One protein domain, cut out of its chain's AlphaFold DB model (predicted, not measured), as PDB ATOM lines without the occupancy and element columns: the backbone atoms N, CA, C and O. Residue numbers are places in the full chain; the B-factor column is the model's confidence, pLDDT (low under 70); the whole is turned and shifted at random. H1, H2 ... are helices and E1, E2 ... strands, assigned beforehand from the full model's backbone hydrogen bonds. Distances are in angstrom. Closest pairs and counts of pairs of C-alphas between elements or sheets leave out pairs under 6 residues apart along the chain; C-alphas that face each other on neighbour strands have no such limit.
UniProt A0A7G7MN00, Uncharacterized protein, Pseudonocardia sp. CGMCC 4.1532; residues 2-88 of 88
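This is residues 2 to 88 of the 88 residues of an uncharacterized protein of Pseudonocardia sp. CGMCC 4.1532 (UniProt A0A7G7MN00). With little regular structure, this is a small four-stranded meander, E1 to E4, each strand the antiparallel neighbour of the one before, after the long unnamed stretch 2 to 29; residues 74 to 88, with H1, stick out as an arm. Of 87 printed residues 30 are in named elements, four strands then one helix, class mixed; the sheet's order is E1 E2 E3 E4. It is loose, radius of gyration of the C-alphas 16.8 A, spanning 56 by 42 by 21 A.

Find C-alpha 30 at (18.686, -46.393, -27.233), where E1, residues 30 to 34, begins its 13.9 A. Next come E2, 40 to 44, 13.3 A; E3, 54 to 58, 13.3 A; E4, 64 to 68, 13.7 A. H1, 76 to 85, runs 14.4 A to C-alpha 85 at (-7.556, -15.676, -20.025).

Look for three hairpins with N and O within hydrogen-bond range: E1 and E2, N 31 to O 43, 2.9 A; E2 and E3, N 42 to O 56, 2.8 A; E3 and E4, N 57 to O 65, 2.8 A. H1, every O i to N i+4 pair within range, is not on the sheet.

The farthest C-alphas, Gly 24 and Ser 88, are 56.9 A apart. The printed part has no cut; no link between named elements is long. Residues 2 to 12, 71 to 74 and 87 to 88 have pLDDT under 70.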
ATOM      1  N   ARG A   2       6.423 -58.084 -35.926       52.34
ATOM      2  CA  ARG A   2       5.704 -56.882 -35.435       52.34
ATOM      3  C   ARG A   2       4.215 -57.229 -35.229       52.34
ATOM      4  O   ARG A   2       3.646 -57.866 -36.119       52.34
ATOM      5  N   ASP A   3       3.611 -56.890 -34.082       47.84
ATOM      6  CA  ASP A   3       2.165 -57.084 -33.858       47.84
ATOM      7  C   ASP A   3       1.402 -56.198 -34.862       47.84
ATOM      8  O   ASP A   3       1.587 -54.983 -34.852       47.84
ATOM      9  N   PRO A   4       0.545 -56.761 -35.735       36.00
ATOM     10  CA  PRO A   4      -0.245 -55.970 -36.677       36.00
ATOM     11  C   PRO A   4      -1.271 -55.031 -36.015       36.00
ATOM     12  O   PRO A   4      -1.950 -54.293 -36.726       36.00
ATOM     13  N   ARG A   5      -1.438 -55.096 -34.686       39.50
ATOM     14  CA  ARG A   5      -2.287 -54.207 -33.880       39.50
ATOM     15  C   ARG A   5      -1.512 -53.129 -33.123       39.50
ATOM     16  O   ARG A   5      -2.166 -52.351 -32.434       39.50
ATOM     17  N   ALA A   6      -0.180 -53.082 -33.228       43.38
ATOM     18  CA  ALA A   6       0.566 -51.919 -32.766       43.38
ATOM     19  C   ALA A   6       0.078 -50.719 -33.589       43.38
ATOM     20  O   ALA A   6       0.217 -50.699 -34.818       43.38
ATOM     21  N   VAL A   7      -0.610 -49.793 -32.922       44.81
ATOM     22  CA  VAL A   7      -0.903 -48.483 -33.496       44.81
ATOM     23  C   VAL A   7       0.467 -47.895 -33.834       44.81
ATOM     24  O   VAL A   7       1.364 -47.996 -33.009       44.81
ATOM     25  N   PRO A   8       0.714 -47.397 -35.054       43.44
ATOM     26  CA  PRO A   8       1.895 -46.584 -35.264       43.44
ATOM     27  C   PRO A   8       1.686 -45.366 -34.376       43.44
ATOM     28  O   PRO A   8       0.786 -44.573 -34.674       43.44
ATOM     29  N   ASP A   9       2.422 -45.259 -33.275       50.22
ATOM     30  CA  ASP A   9       2.378 -44.054 -32.466       50.22
ATOM     31  C   ASP A   9       3.091 -42.975 -33.283       50.22
ATOM     32  O   ASP A   9       4.300 -42.764 -33.247       50.22
ATOM     33  N   ASP A  10       2.305 -42.323 -34.134       47.53
ATOM     34  CA  ASP A  10       2.659 -41.131 -34.901       47.53
ATOM     35  C   ASP A  10       2.673 -39.915 -33.946       47.53
ATOM     36  O   ASP A  10       2.222 -38.818 -34.276       47.53
ATOM     37  N   ASP A  11       3.167 -40.132 -32.721       56.38
ATOM     38  CA  ASP A  11       3.256 -39.173 -31.617       56.38
ATOM     39  C   ASP A  11       4.452 -38.218 -31.806       56.38
ATOM     40  O   ASP A  11       4.722 -37.347 -30.982       56.38
ATOM     41  N   GLY A  12       5.165 -38.345 -32.932       69.88
ATOM     42  CA  GLY A  12       6.383 -37.597 -33.242       69.88
ATOM     43  C   GLY A  12       7.644 -38.210 -32.634       69.88
ATOM     44  O   GLY A  12       8.724 -37.633 -32.780       69.88
ATOM     45  N   CYS A  13       7.518 -39.373 -31.992       86.50
ATOM     46  CA  CYS A  13       8.623 -40.037 -31.327       86.50
ATOM     47  C   CYS A  13       9.502 -40.865 -32.268       86.50
ATOM     48  O   CYS A  13       8.976 -41.614 -33.091       86.50
ATOM     49  N   PRO A  14      10.844 -40.740 -32.192       89.94
ATOM     50  CA  PRO A  14      11.738 -41.550 -33.012       89.94
ATOM     51  C   PRO A  14      11.605 -43.053 -32.729       89.94
ATOM     52  O   PRO A  14      11.612 -43.470 -31.575       89.94
ATOM     53  N   ASP A  15      11.569 -43.856 -33.797       93.00
ATOM     54  CA  ASP A  15      11.709 -45.318 -33.740       93.00
ATOM     55  C   ASP A  15      13.163 -45.669 -33.368       93.00
ATOM     56  O   ASP A  15      14.101 -45.308 -34.093       93.00
ATOM     57  N   VAL A  16      13.356 -46.352 -32.235       94.25
ATOM     58  CA  VAL A  16      14.689 -46.705 -31.711       94.25
ATOM     59  C   VAL A  16      15.208 -48.046 -32.230       94.25
ATOM     60  O   VAL A  16      16.352 -48.401 -31.954       94.25
ATOM     61  N   THR A  17      14.444 -48.786 -33.042       91.06
ATOM     62  CA  THR A  17      14.807 -50.153 -33.475       91.06
ATOM     63  C   THR A  17      16.077 -50.234 -34.331       91.06
ATOM     64  O   THR A  17      16.616 -51.320 -34.547       91.06
ATOM     65  N   GLY A  18      16.585 -49.098 -34.821       90.94
ATOM     66  CA  GLY A  18      17.891 -48.983 -35.482       90.94
ATOM     67  C   GLY A  18      19.072 -48.710 -34.539       90.94
ATOM     68  O   GLY A  18      20.175 -48.454 -35.021       90.94
ATOM     69  N   GLY A  19      18.828 -48.696 -33.231       94.81
ATOM     70  CA  GLY A  19      19.747 -48.251 -32.194       94.81
ATOM     71  C   GLY A  19      20.602 -49.350 -31.557       94.81
ATOM     72  O   GLY A  19      20.985 -50.336 -32.189       94.81
ATOM     73  N   PHE A  20      20.929 -49.136 -30.286       95.69
ATOM     74  CA  PHE A  20      21.768 -49.984 -29.451       95.69
ATOM     75  C   PHE A  20      20.912 -50.730 -28.431       95.69
ATOM     76  O   PHE A  20      20.088 -50.128 -27.752       95.69
ATOM     77  N   ASP A  21      21.156 -52.031 -28.328       95.62
ATOM     78  CA  ASP A  21      20.715 -52.887 -27.227       95.62
ATOM     79  C   ASP A  21      21.814 -52.847 -26.152       95.62
ATOM     80  O   ASP A  21      22.943 -53.307 -26.380       95.62
ATOM     81  N   THR A  22      21.534 -52.186 -25.033       93.56
ATOM     82  CA  THR A  22      22.509 -51.896 -23.976       93.56
ATOM     83  C   THR A  22      22.500 -52.922 -22.849       93.56
ATOM     84  O   THR A  22      23.485 -52.998 -22.102       93.56
ATOM     85  N   ASP A  23      21.454 -53.745 -22.746       93.38
ATOM     86  CA  ASP A  23      21.306 -54.763 -21.703       93.38
ATOM     87  C   ASP A  23      21.384 -56.217 -22.217       93.38
ATOM     88  O   ASP A  23      21.626 -57.142 -21.431       93.38
ATOM     89  N   GLY A  24      21.338 -56.410 -23.534       95.25
ATOM     90  CA  GLY A  24      21.569 -57.671 -24.229       95.25
ATOM     91  C   GLY A  24      20.335 -58.560 -24.356       95.25
ATOM     92  O   GLY A  24      20.498 -59.782 -24.491       95.25
ATOM     93  N   ASP A  25      19.125 -58.006 -24.282       93.38
ATOM     94  CA  ASP A  25      17.879 -58.771 -24.395       93.38
ATOM     95  C   ASP A  25      17.434 -59.039 -25.852       93.38
ATOM     96  O   ASP A  25      16.567 -59.886 -26.107       93.38
ATOM     97  N   GLY A  26      18.101 -58.401 -26.819       91.94
ATOM     98  CA  GLY A  26      17.825 -58.494 -28.250       91.94
ATOM     99  C   GLY A  26      16.922 -57.390 -28.806       91.94
ATOM    100  O   GLY A  26      16.633 -57.421 -30.009       91.94
ATOM    101  N   THR A  27      16.499 -56.434 -27.980       91.50
ATOM    102  CA  THR A  27      15.689 -55.266 -28.338       91.50
ATOM    103  C   THR A  27      16.516 -53.994 -28.137       91.50
ATOM    104  O   THR A  27      17.026 -53.759 -27.049       91.50
ATOM    105  N   PRO A  28      16.698 -53.153 -29.168       94.38
ATOM    106  CA  PRO A  28      17.356 -51.863 -28.985       94.38
ATOM    107  C   PRO A  28      16.564 -50.945 -28.048       94.38
ATOM    108  O   PRO A  28      15.382 -50.724 -28.286       94.38
ATOM    109  N   ASP A  29      17.237 -50.371 -27.052       94.44
ATOM    110  CA  ASP A  29      16.650 -49.452 -26.066       94.44
ATOM    111  C   ASP A  29      17.064 -47.986 -26.285       94.44
ATOM    112  O   ASP A  29      16.461 -47.074 -25.723       94.44
ATOM    113  N   SER A  30      18.094 -47.729 -27.102       95.44
ATOM    114  CA  SER A  30      18.686 -46.393 -27.233       95.44
ATOM    115  C   SER A  30      19.096 -46.040 -28.661       95.44
ATOM    116  O   SER A  30      19.727 -46.838 -29.348       95.44
ATOM    117  N   LEU A  31      18.865 -44.800 -29.098       96.62
ATOM    118  CA  LEU A  31      19.289 -44.291 -30.410       96.62
ATOM    119  C   LEU A  31      19.973 -42.922 -30.290       96.62
ATOM    120  O   LEU A  31      19.440 -42.013 -29.663       96.62
ATOM    121  N   PHE A  32      21.116 -42.751 -30.961       95.81
ATOM    122  CA  PHE A  32      21.751 -41.441 -31.137       95.81
ATOM    123  C   PHE A  32      21.381 -40.818 -32.485       95.81
ATOM    124  O   PHE A  32      21.469 -41.489 -33.517       95.81
ATOM    125  N   THR A  33      21.031 -39.530 -32.491       94.69
ATOM    126  CA  THR A  33      20.817 -38.748 -33.720       94.69
ATOM    127  C   THR A  33      21.439 -37.356 -33.624       94.69
ATOM    128  O   THR A  33      21.633 -36.822 -32.534       94.69
ATOM    129  N   ASP A  34      21.758 -36.761 -34.774       94.75
ATOM    130  CA  ASP A  34      22.181 -35.363 -34.859       94.75
ATOM    131  C   ASP A  34      20.966 -34.474 -35.152       94.75
ATOM    132  O   ASP A  34      20.242 -34.682 -36.134       94.75
ATOM    133  N   ALA A  35      20.761 -33.441 -34.337       89.38
ATOM    134  CA  ALA A  35      19.757 -32.422 -34.608       89.38
ATOM    135  C   ALA A  35      20.259 -31.426 -35.673       89.38
ATOM    136  O   ALA A  35      21.453 -31.120 -35.729       89.38
ATOM    137  N   PRO A  36      19.370 -30.797 -36.468       87.50
ATOM    138  CA  PRO A  36      19.764 -29.723 -37.387       87.50
ATOM    139  C   PRO A  36      20.432 -28.513 -36.711       87.50
ATOM    140  O   PRO A  36      21.128 -27.750 -37.380       87.50
ATOM    141  N   SER A  37      20.218 -28.323 -35.403       87.31
ATOM    142  CA  SER A  37      20.899 -27.323 -34.568       87.31
ATOM    143  C   SER A  37      22.381 -27.637 -34.327       87.31
ATOM    144  O   SER A  37      23.134 -26.734 -33.967       87.31
ATOM    145  N   GLY A  38      22.801 -28.886 -34.547       91.38
ATOM    146  CA  GLY A  38      24.117 -29.404 -34.177       91.38
ATOM    147  C   GLY A  38      24.171 -30.044 -32.787       91.38
ATOM    148  O   GLY A  38      25.260 -30.393 -32.342       91.38
ATOM    149  N   ASP A  39      23.030 -30.187 -32.108       95.62
ATOM    150  CA  ASP A  39      22.943 -30.928 -30.846       95.62
ATOM    151  C   ASP A  39      23.023 -32.439 -31.102       95.62
ATOM    152  O   ASP A  39      22.496 -32.937 -32.102       95.62
ATOM    153  N   LEU A  40      23.633 -33.174 -30.170       96.56
ATOM    154  CA  LEU A  40      23.570 -34.633 -30.143       96.56
ATOM    155  C   LEU A  40      22.363 -35.055 -29.308       96.56
ATOM    156  O   LEU A  40      22.266 -34.693 -28.135       96.56
ATOM    157  N   LEU A  41      21.466 -35.840 -29.892       95.56
ATOM    158  CA  LEU A  41      20.286 -36.362 -29.214       95.56
ATOM    159  C   LEU A  41      20.498 -37.830 -28.848       95.56
ATOM    160  O   LEU A  41      20.942 -38.621 -29.678       95.56
ATOM    161  N   LEU A  42      20.152 -38.186 -27.614       96.19
ATOM    162  CA  LEU A  42      19.993 -39.561 -27.151       96.19
ATOM    163  C   LEU A  42      18.511 -39.808 -26.886       96.19
ATOM    164  O   LEU A  42      17.925 -39.170 -26.012       96.19
ATOM    165  N   HIS A  43      17.934 -40.744 -27.626       95.88
ATOM    166  CA  HIS A  43      16.568 -41.221 -27.466       95.88
ATOM    167  C   HIS A  43      16.578 -42.555 -26.725       95.88
ATOM    168  O   HIS A  43      17.442 -43.383 -27.013       95.88
ATOM    169  N   THR A  44      15.647 -42.762 -25.796       95.62
ATOM    170  CA  THR A  44      15.574 -43.987 -24.986       95.62
ATOM    171  C   THR A  44      14.146 -44.509 -24.919       95.62
ATOM    172  O   THR A  44      13.245 -43.731 -24.602       95.62
ATOM    173  N   ASP A  45      13.978 -45.798 -25.189       94.88
ATOM    174  CA  ASP A  45      12.763 -46.597 -25.014       94.88
ATOM    175  C   ASP A  45      12.838 -47.294 -23.645       94.88
ATOM    176  O   ASP A  45      13.762 -48.062 -23.371       94.88
ATOM    177  N   LEU A  46      11.935 -46.937 -22.734       91.44
ATOM    178  CA  LEU A  46      11.923 -47.407 -21.349       91.44
ATOM    179  C   LEU A  46      10.884 -48.507 -21.110       91.44
ATOM    180  O   LEU A  46      10.909 -49.115 -20.031       91.44
ATOM    181  N   ASP A  47       9.983 -48.754 -22.059       91.56
ATOM    182  CA  ASP A  47       8.919 -49.755 -21.940       91.56
ATOM    183  C   ASP A  47       8.943 -50.859 -23.017       91.56
ATOM    184  O   ASP A  47       8.175 -51.826 -22.924       91.56
ATOM    185  N   ALA A  48       9.928 -50.798 -23.913       90.25
ATOM    186  CA  ALA A  48      10.250 -51.750 -24.970       90.25
ATOM    187  C   ALA A  48       9.179 -51.862 -26.070       90.25
ATOM    188  O   ALA A  48       8.960 -52.950 -26.627       90.25
ATOM    189  N   ASP A  49       8.500 -50.759 -26.394       90.50
ATOM    190  CA  ASP A  49       7.540 -50.693 -27.502       90.50
ATOM    191  C   ASP A  49       8.189 -50.387 -28.875       90.50
ATOM    192  O   ASP A  49       7.569 -50.589 -29.932       90.50
ATOM    193  N   GLY A  50       9.476 -50.030 -28.878       91.31
ATOM    194  CA  GLY A  50      10.282 -49.676 -30.043       91.31
ATOM    195  C   GLY A  50      10.324 -48.178 -30.350       91.31
ATOM    196  O   GLY A  50      10.919 -47.793 -31.367       91.31
ATOM    197  N   LEU A  51       9.719 -47.335 -29.516       92.50
ATOM    198  CA  LEU A  51       9.678 -45.885 -29.649       92.50
ATOM    199  C   LEU A  51      10.360 -45.203 -28.468       92.50
ATOM    200  O   LEU A  51      10.451 -45.708 -27.359       92.50
ATOM    201  N   ALA A  52      10.883 -44.009 -28.718       93.56
ATOM    202  CA  ALA A  52      11.511 -43.238 -27.662       93.56
ATOM    203  C   ALA A  52      10.476 -42.685 -26.669       93.56
ATOM    204  O   ALA A  52       9.598 -41.919 -27.053       93.56
ATOM    205  N   ASP A  53      10.688 -42.922 -25.377       92.00
ATOM    206  CA  ASP A  53       9.967 -42.270 -24.279       92.00
ATOM    207  C   ASP A  53      10.603 -40.941 -23.881       92.00
ATOM    208  O   ASP A  53       9.936 -39.963 -23.520       92.00
ATOM    209  N   ARG A  54      11.938 -40.896 -23.907       93.69
ATOM    210  CA  ARG A  54      12.720 -39.742 -23.457       93.69
ATOM    211  C   ARG A  54      13.777 -39.349 -24.462       93.69
ATOM    212  O   ARG A  54      14.358 -40.188 -25.140       93.69
ATOM    213  N   THR A  55      14.055 -38.048 -24.489       94.81
ATOM    214  CA  THR A  55      15.180 -37.486 -25.234       94.81
ATOM    215  C   THR A  55      16.059 -36.661 -24.304       94.81
ATOM    216  O   THR A  55      15.570 -35.782 -23.588       94.81
ATOM    217  N   LEU A  56      17.360 -36.943 -24.326       95.06
ATOM    218  CA  LEU A  56      18.408 -36.073 -23.809       95.06
ATOM    219  C   LEU A  56      19.054 -35.346 -24.989       95.06
ATOM    220  O   LEU A  56      19.518 -35.991 -25.925       95.06
ATOM    221  N   ALA A  57      19.113 -34.020 -24.931       95.62
ATOM    222  CA  ALA A  57      19.885 -33.200 -25.853       95.62
ATOM    223  C   ALA A  57      21.204 -32.801 -25.188       95.62
ATOM    224  O   ALA A  57      21.208 -32.319 -24.056       95.62
ATOM    225  N   LEU A  58      22.318 -33.004 -25.885       96.94
ATOM    226  CA  LEU A  58      23.626 -32.468 -25.533       96.94
ATOM    227  C   LEU A  58      23.959 -31.331 -26.495       96.94
ATOM    228  O   LEU A  58      24.115 -31.542 -27.700       96.94
ATOM    229  N   HIS A  59      24.116 -30.141 -25.933       95.56
ATOM    230  CA  HIS A  59      24.408 -28.932 -26.684       95.56
ATOM    231  C   HIS A  59      25.910 -28.740 -26.892       95.56
ATOM    232  O   HIS A  59      26.749 -29.246 -26.142       95.56
ATOM    233  N   ALA A  60      26.267 -27.939 -27.896       94.69
ATOM    234  CA  ALA A  60      27.663 -27.641 -28.220       94.69
ATOM    235  C   ALA A  60      28.429 -26.926 -27.086       94.69
ATOM    236  O   ALA A  60      29.656 -27.012 -27.021       94.69
ATOM    237  N   ASP A  61      27.729 -26.222 -26.194       96.12
ATOM    238  CA  ASP A  61      28.313 -25.587 -25.007       96.12
ATOM    239  C   ASP A  61      28.487 -26.555 -23.819       96.12
ATOM    240  O   ASP A  61      28.994 -26.164 -22.766       96.12
ATOM    241  N   GLY A  62      28.106 -27.823 -24.000       95.38
ATOM    242  CA  GLY A  62      28.176 -28.880 -22.999       95.38
ATOM    243  C   GLY A  62      27.002 -28.899 -22.020       95.38
ATOM    244  O   GLY A  62      27.012 -29.722 -21.103       95.38
ATOM    245  N   SER A  63      26.010 -28.019 -22.178       96.81
ATOM    246  CA  SER A  63      24.762 -28.111 -21.422       96.81
ATOM    247  C   SER A  63      23.896 -29.271 -21.917       96.81
ATOM    248  O   SER A  63      24.091 -29.793 -23.019       96.81
ATOM    249  N   THR A  64      22.951 -29.700 -21.079       96.44
ATOM    250  CA  THR A  64      22.043 -30.801 -21.402       96.44
ATOM    251  C   THR A  64      20.616 -30.487 -20.995       96.44
ATOM    252  O   THR A  64      20.395 -30.100 -19.844       96.44
ATOM    253  N   ASP A  65      19.672 -30.793 -21.878       92.75
ATOM    254  CA  ASP A  65      18.237 -30.799 -21.602       92.75
ATOM    255  C   ASP A  65      17.702 -32.233 -21.659       92.75
ATOM    256  O   ASP A  65      18.160 -33.044 -22.463       92.75
ATOM    257  N   VAL A  66      16.736 -32.573 -20.800       92.00
ATOM    258  CA  VAL A  66      16.095 -33.896 -20.820       92.00
ATOM    259  C   VAL A  66      14.588 -33.746 -20.702       92.00
ATOM    260  O   VAL A  66      14.084 -33.246 -19.695       92.00
ATOM    261  N   GLY A  67      13.866 -34.246 -21.698       89.50
ATOM    262  CA  GLY A  67      12.411 -34.150 -21.794       89.50
ATOM    263  C   GLY A  67      11.746 -35.495 -22.076       89.50
ATOM    264  O   GLY A  67      12.440 -36.498 -22.287       89.50
ATOM    265  N   PRO A  68      10.405 -35.548 -22.022       89.25
ATOM    266  CA  PRO A  68       9.679 -36.578 -22.746       89.25
ATOM    267  C   PRO A  68       9.962 -36.423 -24.245       89.25
ATOM    268  O   PRO A  68      10.336 -35.348 -24.718       89.25
ATOM    269  N   CYS A  69       9.835 -37.515 -24.979       82.75
ATOM    270  CA  CYS A  69      10.033 -37.518 -26.414       82.75
ATOM    271  C   CYS A  69       9.012 -36.623 -27.149       82.75
ATOM    272  O   CYS A  69       9.393 -35.768 -27.950       82.75
ATOM    273  N   ALA A  70       7.730 -36.795 -26.833       74.12
ATOM    274  CA  ALA A  70       6.663 -35.905 -27.249       74.12
ATOM    275  C   ALA A  70       6.266 -35.013 -26.069       74.12
ATOM    276  O   ALA A  70       6.205 -35.463 -24.923       74.12
ATOM    277  N   GLU A  71       5.973 -33.741 -26.333       63.66
ATOM    278  CA  GLU A  71       5.286 -32.915 -25.340       63.66
ATOM    279  C   GLU A  71       3.901 -33.532 -25.104       63.66
ATOM    280  O   GLU A  71       3.132 -33.686 -26.058       63.66
ATOM    281  N   GLU A  72       3.565 -33.879 -23.855       60.88
ATOM    282  CA  GLU A  72       2.205 -34.321 -23.542       60.88
ATOM    283  C   GLU A  72       1.212 -33.258 -24.049       60.88
ATOM    284  O   GLU A  72       1.394 -32.061 -23.776       60.88
ATOM    285  N   PRO A  73       0.158 -33.642 -24.796       61.31
ATOM    286  CA  PRO A  73      -0.827 -32.676 -25.244       61.31
ATOM    287  C   PRO A  73      -1.416 -31.951 -24.025       61.31
ATOM    288  O   PRO A  73      -1.652 -32.575 -22.985       61.31
ATOM    289  N   PRO A  74      -1.684 -30.634 -24.128       68.44
ATOM    290  CA  PRO A  74      -2.201 -29.871 -23.002       68.44
ATOM    291  C   PRO A  74      -3.496 -30.504 -22.503       68.44
ATOM    292  O   PRO A  74      -4.369 -30.880 -23.294       68.44
ATOM    293  N   THR A  75      -3.656 -30.579 -21.184       82.25
ATOM    294  CA  THR A  75      -4.880 -31.133 -20.613       82.25
ATOM    295  C   THR A  75      -6.085 -30.266 -20.990       82.25
ATOM    296  O   THR A  75      -5.965 -29.069 -21.275       82.25
ATOM    297  N   VAL A  76      -7.295 -30.829 -20.921       82.88
ATOM    298  CA  VAL A  76      -8.537 -30.048 -21.103       82.88
ATOM    299  C   VAL A  76      -8.581 -28.843 -20.149       82.88
ATOM    300  O   VAL A  76      -9.080 -27.780 -20.516       82.88
ATOM    301  N   VAL A  77      -8.008 -28.972 -18.949       87.50
ATOM    302  CA  VAL A  77      -7.901 -27.881 -17.969       87.50
ATOM    303  C   VAL A  77      -6.953 -26.781 -18.454       87.50
ATOM    304  O   VAL A  77      -7.292 -25.600 -18.333       87.50
ATOM    305  N   ASP A  78      -5.813 -27.133 -19.053       82.12
ATOM    306  CA  ASP A  78      -4.861 -26.166 -19.620       82.12
ATOM    307  C   ASP A  78      -5.468 -25.398 -20.792       82.12
ATOM    308  O   ASP A  78      -5.348 -24.170 -20.877       82.12
ATOM    309  N   VAL A  79      -6.190 -26.107 -21.664       84.62
ATOM    310  CA  VAL A  79      -6.910 -25.505 -22.792       84.62
ATOM    311  C   VAL A  79      -7.982 -24.535 -22.288       84.62
ATOM    312  O   VAL A  79      -8.019 -23.383 -22.725       84.62
ATOM    313  N   LEU A  80      -8.816 -24.950 -21.330       88.12
ATOM    314  CA  LEU A  80      -9.864 -24.098 -20.753       88.12
ATOM    315  C   LEU A  80      -9.289 -22.876 -20.030       88.12
ATOM    316  O   LEU A  80      -9.810 -21.771 -20.174       88.12
ATOM    317  N   THR A  81      -8.189 -23.044 -19.295       91.25
ATOM    318  CA  THR A  81      -7.527 -21.941 -18.582       91.25
ATOM    319  C   THR A  81      -6.934 -20.924 -19.553       91.25
ATOM    320  O   THR A  81      -7.056 -19.717 -19.329       91.25
ATOM    321  N   ARG A  82      -6.319 -21.382 -20.653       88.06
ATOM    322  CA  ARG A  82      -5.844 -20.489 -21.720       88.06
ATOM    323  C   ARG A  82      -7.009 -19.753 -22.363       88.06
ATOM    324  O   ARG A  82      -6.929 -18.539 -22.487       88.06
ATOM    325  N   LEU A  83      -8.097 -20.443 -22.700       87.25
ATOM    326  CA  LEU A  83      -9.273 -19.804 -23.289       87.25
ATOM    327  C   LEU A  83      -9.848 -18.733 -22.361       87.25
ATOM    328  O   LEU A  83     -10.012 -17.607 -22.799       87.25
ATOM    329  N   LEU A  84     -10.061 -19.010 -21.076       89.81
ATOM    330  CA  LEU A  84     -10.645 -18.030 -20.151       89.81
ATOM    331  C   LEU A  84      -9.790 -16.760 -19.972       89.81
ATOM    332  O   LEU A  84     -10.354 -15.682 -19.803       89.81
ATOM    333  N   ARG A  85      -8.455 -16.851 -20.075       87.69
ATOM    334  CA  ARG A  85      -7.556 -15.676 -20.025       87.69
ATOM    335  C   ARG A  85      -7.673 -14.745 -21.233       87.69
ATOM    336  O   ARG A  85      -7.296 -13.587 -21.126       87.69
ATOM    337  N   TRP A  86      -8.151 -15.232 -22.376       74.00
ATOM    338  CA  TRP A  86      -8.326 -14.413 -23.585       74.00
ATOM    339  C   TRP A  86      -9.667 -13.667 -23.621       74.00
ATOM    340  O   TRP A  86      -9.908 -12.881 -24.533       74.00
ATOM    341  N   TRP A  87     -10.541 -13.916 -22.643       67.38
ATOM    342  CA  TRP A  87     -11.874 -13.314 -22.539       67.38
ATOM    343  C   TRP A  87     -11.990 -12.329 -21.361       67.38
ATOM    344  O   TRP A  87     -13.091 -11.873 -21.050       67.38
ATOM    345  N   SER A  88     -10.864 -12.001 -20.718       62.22
ATOM    346  CA  SER A  88     -10.721 -10.998 -19.653       62.22
ATOM    347  C   SER A  88      -9.871  -9.828 -20.120       62.22
ATOM    348  O   SER A  88     -10.256  -8.675 -19.834       62.22
TER     349      SER A  88